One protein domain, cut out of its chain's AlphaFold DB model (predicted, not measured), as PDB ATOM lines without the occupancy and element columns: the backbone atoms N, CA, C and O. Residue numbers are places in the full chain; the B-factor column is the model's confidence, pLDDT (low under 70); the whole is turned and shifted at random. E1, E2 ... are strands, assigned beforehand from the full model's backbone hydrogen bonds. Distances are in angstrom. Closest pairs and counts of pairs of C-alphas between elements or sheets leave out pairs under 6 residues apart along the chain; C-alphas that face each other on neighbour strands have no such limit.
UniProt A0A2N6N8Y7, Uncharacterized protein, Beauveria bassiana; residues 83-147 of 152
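AT A GLANCE: This is residues 83 to 147 of the 152 residues of an uncharacterized protein of Beauveria bassiana (UniProt A0A2N6N8Y7). With little regular structure, the model sets a small three-stranded sheet, E3, E4, E5 in that order, at one end and a hairpin, E1 and E2, at the other; residues 94 to 95 of the unnamed stretch 83 to 101 pair with E1. The 65 printed residues hold five named strands, E1 to E5 along the chain, both sheets antiparallel, all strand, with 22 residues in them. The whole is compact, radius of gyration of the C-alphas 11.7 A, spanning 36 by 26 by 18 A.

IN THESE COORDINATES: Find C-alpha 117 at (203.604, 160.541, 206.310), where E3, residues 117 to 121, begins its 13.5 A. E4, residues 128 to 132, runs 13.7 A; E5, residues 143 to 146, 9.5 A, ends at (198.405, 173.695, 212.696). E1 is residues 102 to 106, 12.9 A; E2 is 109 to 111, 6.5 A.

HOW THE PARTS SIT: E3, E4, E5 form a meander, successive antiparallel neighbours. Look within hydrogen-bond range at N 120 and O 129, 2.8 A, in hairpin E3 and E4; N 130 and O 143, 2.9 A, in hairpin E4 and E5; N 104 and O 111, 2.8 A, in hairpin E1 and E2. E2 and E3 are apart.

THE WHOLE: The farthest C-alphas, Asp 108 and Arg 124, are 37.4 A apart. The printed part has no cut and no long link; residues 137 to 141 have pLDDT under 70.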
ATOM      1  N   SER A  83     191.547 173.924 209.204       70.62
ATOM      2  CA  SER A  83     190.991 173.002 208.211       70.62
ATOM      3  C   SER A  83     191.159 171.521 208.569       70.62
ATOM      4  O   SER A  83     192.057 171.101 209.316       70.62
ATOM      5  N   ILE A  84     190.251 170.724 207.994       83.00
ATOM      6  CA  ILE A  84     190.391 169.275 207.858       83.00
ATOM      7  C   ILE A  84     191.569 169.025 206.917       83.00
ATOM      8  O   ILE A  84     191.577 169.493 205.776       83.00
ATOM      9  N   VAL A  85     192.575 168.295 207.394       88.44
ATOM     10  CA  VAL A  85     193.760 167.993 206.586       88.44
ATOM     11  C   VAL A  85     193.377 166.971 205.534       88.44
ATOM     12  O   VAL A  85     192.785 165.936 205.844       88.44
ATOM     13  N   THR A  86     193.766 167.252 204.295       89.38
ATOM     14  CA  THR A  86     193.652 166.316 203.181       89.38
ATOM     15  C   THR A  86     195.047 165.830 202.816       89.38
ATOM     16  O   THR A  86     195.911 166.637 202.493       89.38
ATOM     17  N   LEU A  87     195.259 164.519 202.878       88.75
ATOM     18  CA  LEU A  87     196.493 163.845 202.477       88.75
ATOM     19  C   LEU A  87     196.145 162.858 201.365       88.75
ATOM     20  O   LEU A  87     195.180 162.112 201.507       88.75
ATOM     21  N   ASN A  88     196.890 162.872 200.257       87.31
ATOM     22  CA  ASN A  88     196.635 162.013 199.091       87.31
ATOM     23  C   ASN A  88     195.161 162.013 198.632       87.31
ATOM     24  O   ASN A  88     194.593 160.973 198.308       87.31
ATOM     25  N   GLY A  89     194.512 163.183 198.655       87.69
ATOM     26  CA  GLY A  89     193.103 163.342 198.277       87.69
ATOM     27  C   GLY A  89     192.084 162.841 199.309       87.69
ATOM     28  O   GLY A  89     190.885 162.980 199.080       87.69
ATOM     29  N   GLN A  90     192.522 162.311 200.455       91.62
ATOM     30  CA  GLN A  90     191.647 161.828 201.519       91.62
ATOM     31  C   GLN A  90     191.706 162.728 202.762       91.62
ATOM     32  O   GLN A  90     192.767 163.013 203.328       91.62
ATOM     33  N   GLN A  91     190.529 163.144 203.220       93.06
ATOM     34  CA  GLN A  91     190.359 163.930 204.436       93.06
ATOM     35  C   GLN A  91     190.557 163.087 205.699       93.06
ATOM     36  O   GLN A  91     190.227 161.899 205.732       93.06
ATOM     37  N   SER A  92     191.081 163.709 206.756       93.38
ATOM     38  CA  SER A  92     191.075 163.103 208.088       93.38
ATOM     39  C   SER A  92     189.638 162.897 208.571       93.38
ATOM     40  O   SER A  92     188.830 163.819 208.482       93.38
ATOM     41  N   GLU A  93     189.349 161.735 209.153       92.38
ATOM     42  CA  GLU A  93     188.039 161.382 209.714       92.38
ATOM     43  C   GLU A  93     187.708 162.245 210.941       92.38
ATOM     44  O   GLU A  93     186.600 162.748 211.097       92.38
ATOM     45  N   PHE A  94     188.679 162.407 211.842       90.38
ATOM     46  CA  PHE A  94     188.541 163.224 213.047       90.38
ATOM     47  C   PHE A  94     189.910 163.641 213.580       90.38
ATOM     48  O   PHE A  94     190.942 163.107 213.176       90.38
ATOM     49  N   ARG A  95     189.926 164.566 214.544       91.12
ATOM     50  CA  ARG A  95     191.111 164.872 215.357       91.12
ATOM     51  C   ARG A  95     190.951 164.289 216.749       91.12
ATOM     52  O   ARG A  95     189.916 164.461 217.384       91.12
ATOM     53  N   ASN A  96     191.981 163.604 217.233       90.44
ATOM     54  CA  ASN A  96     192.005 163.105 218.601       90.44
ATOM     55  C   ASN A  96     191.947 164.281 219.571       90.44
ATOM     56  O   ASN A  96     192.836 165.135 219.573       90.44
ATOM     57  N   PHE A  97     190.946 164.285 220.442       88.50
ATOM     58  CA  PHE A  97     190.787 165.337 221.434       88.50
ATOM     59  C   PHE A  97     192.014 165.485 222.344       88.50
ATOM     60  O   PHE A  97     192.504 166.589 222.555       88.50
ATOM     61  N   TYR A  98     192.555 164.368 222.825       86.94
ATOM     62  CA  TYR A  98     193.677 164.341 223.758       86.94
ATOM     63  C   TYR A  98     195.027 164.799 223.162       86.94
ATOM     64  O   TYR A  98     195.811 165.449 223.855       86.94
ATOM     65  N   THR A  99     195.310 164.518 221.891       89.06
ATOM     66  CA  THR A  99     196.618 164.810 221.265       89.06
ATOM     67  C   THR A  99     196.580 165.908 220.206       89.06
ATOM     68  O   THR A  99     197.633 166.394 219.800       89.06
ATOM     69  N   GLY A 100     195.396 166.274 219.711       89.75
ATOM     70  CA  GLY A 100     195.231 167.169 218.565       89.75
ATOM     71  C   GLY A 100     195.670 166.567 217.224       89.75
ATOM     72  O   GLY A 100     195.631 167.269 216.215       89.75
ATOM     73  N   GLU A 101     196.094 165.293 217.176       91.94
ATOM     74  CA  GLU A 101     196.490 164.669 215.904       91.94
ATOM     75  C   GLU A 101     195.253 164.288 215.085       91.94
ATOM     76  O   GLU A 101     194.327 163.679 215.637       91.94
ATOM     77  N   PRO A 102     195.246 164.583 213.779       93.06
ATOM     78  CA  PRO A 102     194.245 164.050 212.871       93.06
ATOM     79  C   PRO A 102     194.419 162.535 212.698       93.06
ATOM     80  O   PRO A 102     195.510 161.978 212.844       93.06
ATOM     81  N   VAL A 103     193.307 161.862 212.425       92.75
ATOM     82  CA  VAL A 103     193.207 160.416 212.242       92.75
ATOM     83  C   VAL A 103     192.483 160.148 210.933       92.75
ATOM     84  O   VAL A 103     191.424 160.716 210.684       92.75
ATOM     85  N   TRP A 104     193.028 159.250 210.123       94.44
ATOM     86  CA  TRP A 104     192.424 158.775 208.882       94.44
ATOM     87  C   TRP A 104     191.827 157.393 209.080       94.44
ATOM     88  O   TRP A 104     192.415 156.554 209.764       94.44
ATOM     89  N   LYS A 105     190.686 157.142 208.442       94.56
ATOM     90  CA  LYS A 105     190.122 155.803 208.293       94.56
ATOM     91  C   LYS A 105     190.481 155.274 206.904       94.56
ATOM     92  O   LYS A 105     189.960 155.765 205.909       94.56
ATOM     93  N   ILE A 106     191.401 154.315 206.827       93.44
ATOM     94  CA  ILE A 106     191.867 153.731 205.561       93.44
ATOM     95  C   ILE A 106     191.473 152.259 205.575       93.44
ATOM     96  O   ILE A 106     191.972 151.480 206.389       93.44
ATOM     97  N   GLY A 107     190.516 151.897 204.718       90.31
ATOM     98  CA  GLY A 107     189.789 150.636 204.868       90.31
ATOM     99  C   GLY A 107     189.104 150.570 206.239       90.31
ATOM    100  O   GLY A 107     188.409 151.506 206.638       90.31
ATOM    101  N   ASP A 108     189.357 149.493 206.982       92.50
ATOM    102  CA  ASP A 108     188.793 149.267 208.322       92.50
ATOM    103  C   ASP A 108     189.718 149.702 209.473       92.50
ATOM    104  O   ASP A 108     189.390 149.515 210.646       92.50
ATOM    105  N   ALA A 109     190.870 150.307 209.165       94.12
ATOM    106  CA  ALA A 109     191.872 150.686 210.154       94.12
ATOM    107  C   ALA A 109     191.970 152.207 210.354       94.12
ATOM    108  O   ALA A 109     191.739 153.009 209.446       94.12
ATOM    109  N   LEU A 110     192.334 152.607 211.579       93.50
ATOM    110  CA  LEU A 110     192.582 154.000 211.950       93.50
ATOM    111  C   LEU A 110     194.083 154.295 211.953       93.50
ATOM    112  O   LEU A 110     194.856 153.629 212.643       93.50
ATOM    113  N   HIS A 111     194.482 155.347 211.243       93.25
ATOM    114  CA  HIS A 111     195.875 155.727 211.043       93.25
ATOM    115  C   HIS A 111     196.130 157.161 211.507       93.25
ATOM    116  O   HIS A 111     195.404 158.080 211.146       93.25
ATOM    117  N   ARG A 112     197.198 157.357 212.285       91.12
ATOM    118  CA  ARG A 112     197.717 158.689 212.669       91.12
ATOM    119  C   ARG A 112     198.844 159.172 211.753       91.12
ATOM    120  O   ARG A 112     199.096 160.365 211.650       91.12
ATOM    121  N   HIS A 113     199.504 158.219 211.100       91.12
ATOM    122  CA  HIS A 113     200.628 158.417 210.188       91.12
ATOM    123  C   HIS A 113     200.363 157.597 208.917       91.12
ATOM    124  O   HIS A 113     200.915 156.504 208.759       91.12
ATOM    125  N   PRO A 114     199.396 158.017 208.084       91.25
ATOM    126  CA  PRO A 114     199.033 157.270 206.887       91.25
ATOM    127  C   PRO A 114     200.114 157.414 205.802       91.25
ATOM    128  O   PRO A 114     200.821 158.413 205.756       91.25
ATOM    129  N   TRP A 115     200.259 156.407 204.934       90.25
ATOM    130  CA  TRP A 115     201.181 156.415 203.778       90.25
ATOM    131  C   TRP A 115     202.649 156.772 204.085       90.25
ATOM    132  O   TRP A 115     203.338 157.332 203.240       90.25
ATOM    133  N   GLY A 116     203.139 156.475 205.293       86.62
ATOM    134  CA  GLY A 116     204.500 156.849 205.705       86.62
ATOM    135  C   GLY A 116     204.681 158.348 205.987       86.62
ATOM    136  O   GLY A 116     205.799 158.794 206.241       86.62
ATOM    137  N   MET A 117     203.594 159.123 205.977       89.88
ATOM    138  CA  MET A 117     203.604 160.541 206.310       89.88
ATOM    139  C   MET A 117     203.594 160.745 207.820       89.88
ATOM    140  O   MET A 117     202.889 160.057 208.564       89.88
ATOM    141  N   TYR A 118     204.339 161.741 208.283       90.94
ATOM    142  CA  TYR A 118     204.382 162.116 209.693       90.94
ATOM    143  C   TYR A 118     204.396 163.631 209.854       90.94
ATOM    144  O   TYR A 118     204.655 164.376 208.913       90.94
ATOM    145  N   ARG A 119     204.099 164.089 211.069       90.19
ATOM    146  CA  ARG A 119     204.070 165.514 211.379       90.19
ATOM    147  C   ARG A 119     205.416 165.987 211.895       90.19
ATOM    148  O   ARG A 119     206.002 165.354 212.773       90.19
ATOM    149  N   ALA A 120     205.853 167.131 211.397       90.56
ATOM    150  CA  ALA A 120     207.020 167.850 211.867       90.56
ATOM    151  C   ALA A 120     206.621 169.228 212.408       90.56
ATOM    152  O   ALA A 120     205.514 169.720 212.185       90.56
ATOM    153  N   VAL A 121     207.544 169.824 213.159       90.44
ATOM    154  CA  VAL A 121     207.426 171.179 213.700       90.44
ATOM    155  C   VAL A 121     208.325 172.088 212.881       90.44
ATOM    156  O   VAL A 121     209.499 171.765 212.687       90.44
ATOM    157  N   ASP A 122     207.805 173.222 212.425       89.62
ATOM    158  CA  ASP A 122     208.623 174.263 211.816       89.62
ATOM    159  C   ASP A 122     209.423 174.961 212.926       89.62
ATOM    160  O   ASP A 122     208.824 175.532 213.841       89.62
ATOM    161  N   PRO A 123     210.767 174.918 212.908       88.62
ATOM    162  CA  PRO A 123     211.569 175.578 213.933       88.62
ATOM    163  C   PRO A 123     211.464 177.109 213.888       88.62
ATOM    164  O   PRO A 123     211.902 177.758 214.832       88.62
ATOM    165  N   ARG A 124     210.928 177.689 212.804       89.19
ATOM    166  CA  ARG A 124     210.840 179.143 212.621       89.19
ATOM    167  C   ARG A 124     209.673 179.769 213.364       89.19
ATOM    168  O   ARG A 124     209.821 180.874 213.845       89.19
ATOM    169  N   ASP A 125     208.526 179.110 213.444       91.00
ATOM    170  CA  ASP A 125     207.305 179.683 214.041       91.00
ATOM    171  C   ASP A 125     206.546 178.680 214.929       91.00
ATOM    172  O   ASP A 125     205.519 178.982 215.541       91.00
ATOM    173  N   GLY A 126     207.051 177.447 215.015       90.75
ATOM    174  CA  GLY A 126     206.440 176.366 215.764       90.75
ATOM    175  C   GLY A 126     205.200 175.764 215.106       90.75
ATOM    176  O   GLY A 126     204.574 174.926 215.761       90.75
ATOM    177  N   SER A 127     204.837 176.143 213.877       90.81
ATOM    178  CA  SER A 127     203.717 175.554 213.129       90.81
ATOM    179  C   SER A 127     203.912 174.050 212.904       90.81
ATOM    180  O   SER A 127     205.031 173.531 212.920       90.81
ATOM    181  N   MET A 128     202.806 173.319 212.758       90.75
ATOM    182  CA  MET A 128     202.838 171.887 212.441       90.75
ATOM    183  C   MET A 128     202.632 171.709 210.944       90.75
ATOM    184  O   MET A 128     201.743 172.336 210.372       90.75
ATOM    185  N   TYR A 129     203.401 170.821 210.328       89.75
ATOM    186  CA  TYR A 129     203.257 170.486 208.914       89.75
ATOM    187  C   TYR A 129     203.535 169.004 208.660       89.75
ATOM    188  O   TYR A 129     204.090 168.307 209.514       89.75
ATOM    189  N   TRP A 130     203.113 168.512 207.499       90.06
ATOM    190  CA  TRP A 130     203.301 167.122 207.087       90.06
ATOM    191  C   TRP A 130     204.579 166.927 206.276       90.06
ATOM    192  O   TRP A 130     204.917 167.742 205.423       90.06
ATOM    193  N   MET A 131     205.252 165.811 206.550       90.00
ATOM    194  CA  MET A 131     206.445 165.325 205.865       90.00
ATOM    195  C   MET A 131     206.150 163.985 205.200       90.00
ATOM    196  O   MET A 131     205.458 163.143 205.782       90.00
ATOM    197  N   PHE A 132     206.739 163.759 204.028       85.31
ATOM    198  CA  PHE A 132     206.690 162.495 203.299       85.31
ATOM    199  C   PHE A 132     208.109 161.954 203.120       85.31
ATOM    200  O   PHE A 132     208.939 162.587 202.479       85.31
ATOM    201  N   ASN A 133     208.422 160.800 203.721       76.12
ATOM    202  CA  ASN A 133     209.748 160.165 203.617       76.12
ATOM    203  C   ASN A 133     210.944 161.108 203.891       76.12
ATOM    204  O   ASN A 133     211.999 160.993 203.273       76.12
ATOM    205  N   GLY A 134     210.787 162.045 204.828       74.88
ATOM    206  CA  GLY A 134     211.835 163.012 205.175       74.88
ATOM    207  C   GLY A 134     211.960 164.194 204.209       74.88
ATOM    208  O   GLY A 134     212.846 165.025 204.399       74.88
ATOM    209  N   GLN A 135     211.066 164.305 203.228       74.19
ATOM    210  CA  GLN A 135     210.953 165.442 202.324       74.19
ATOM    211  C   GLN A 135     209.656 166.217 202.577       74.19
ATOM    212  O   GLN A 135     208.659 165.679 203.072       74.19
ATOM    213  N   GLU A 136     209.702 167.510 202.264       72.81
ATOM    214  CA  GLU A 136     208.499 168.319 202.066       72.81
ATOM    215  C   GLU A 136     207.806 167.845 200.769       72.81
ATOM    216  O   GLU A 136     208.388 167.062 200.017       72.81
ATOM    217  N   ASP A 137     206.556 168.251 200.527       65.50
ATOM    218  CA  ASP A 137     205.821 167.891 199.301       65.50
ATOM    219  C   ASP A 137     206.658 168.138 198.023       65.50
ATOM    220  O   ASP A 137     207.552 168.985 198.018       65.50
ATOM    221  N   GLU A 138     206.353 167.436 196.925       55.72
ATOM    222  CA  GLU A 138     207.063 167.520 195.635       55.72
ATOM    223  C   GLU A 138     207.142 168.961 195.090       55.72
ATOM    224  O   GLU A 138     208.050 169.306 194.333       55.72
ATOM    225  N   SER A 139     206.212 169.823 195.512       61.22
ATOM    226  CA  SER A 139     206.149 171.252 195.191       61.22
ATOM    227  C   SER A 139     207.075 172.150 196.035       61.22
ATOM    228  O   SER A 139     207.186 173.347 195.767       61.22
ATOM    229  N   GLY A 140     207.710 171.614 197.083       62.75
ATOM    230  CA  GLY A 140     208.430 172.381 198.104       62.75
ATOM    231  C   GLY A 140     207.518 173.226 199.006       62.75
ATOM    232  O   GLY A 140     208.011 174.024 199.804       62.75
ATOM    233  N   GLN A 141     206.191 173.090 198.883       69.31
ATOM    234  CA  GLN A 141     205.225 173.786 199.725       69.31
ATOM    235  C   GLN A 141     204.839 172.915 200.925       69.31
ATOM    236  O   GLN A 141     204.384 171.782 200.793       69.31
ATOM    237  N   ARG A 142     204.989 173.458 202.136       79.75
ATOM    238  CA  ARG A 142     204.613 172.748 203.364       79.75
ATOM    239  C   ARG A 142     203.102 172.614 203.469       79.75
ATOM    240  O   ARG A 142     202.384 173.613 203.506       79.75
ATOM    241  N   LEU A 143     202.630 171.382 203.624       86.75
ATOM    242  CA  LEU A 143     201.239 171.126 203.965       86.75
ATOM    243  C   LEU A 143     201.020 171.346 205.467       86.75
ATOM    244  O   LEU A 143     201.366 170.493 206.289       86.75
ATOM    245  N   LEU A 144     200.459 172.501 205.822       87.94
ATOM    246  CA  LEU A 144     200.228 172.900 207.211       87.94
ATOM    247  C   LEU A 144     199.113 172.070 207.877       87.94
ATOM    248  O   LEU A 144     198.056 171.836 207.298       87.94
ATOM    249  N   ASP A 145     199.352 171.660 209.123       88.50
ATOM    250  CA  ASP A 145     198.415 170.953 210.015       88.50
ATOM    251  C   ASP A 145     198.002 171.788 211.233       88.50
ATOM    252  O   ASP A 145     197.073 171.429 211.947       88.50
ATOM    253  N   GLY A 146     198.712 172.874 211.533       88.06
ATOM    254  CA  GLY A 146     198.405 173.695 212.696       88.06
ATOM    255  C   GLY A 146     199.032 175.082 212.611       88.06
ATOM    256  O   GLY A 146     200.074 175.238 211.969       88.06
ATOM    257  N   PRO A 147     198.412 176.081 213.261       89.81
ATOM    258  CA  PRO A 147     198.853 177.470 213.200       89.81
ATOM    259  C   PRO A 147     200.238 177.658 213.837       89.81
ATOM    260  O   PRO A 147     200.645 176.821 214.646       89.81
TER     261      PRO A 147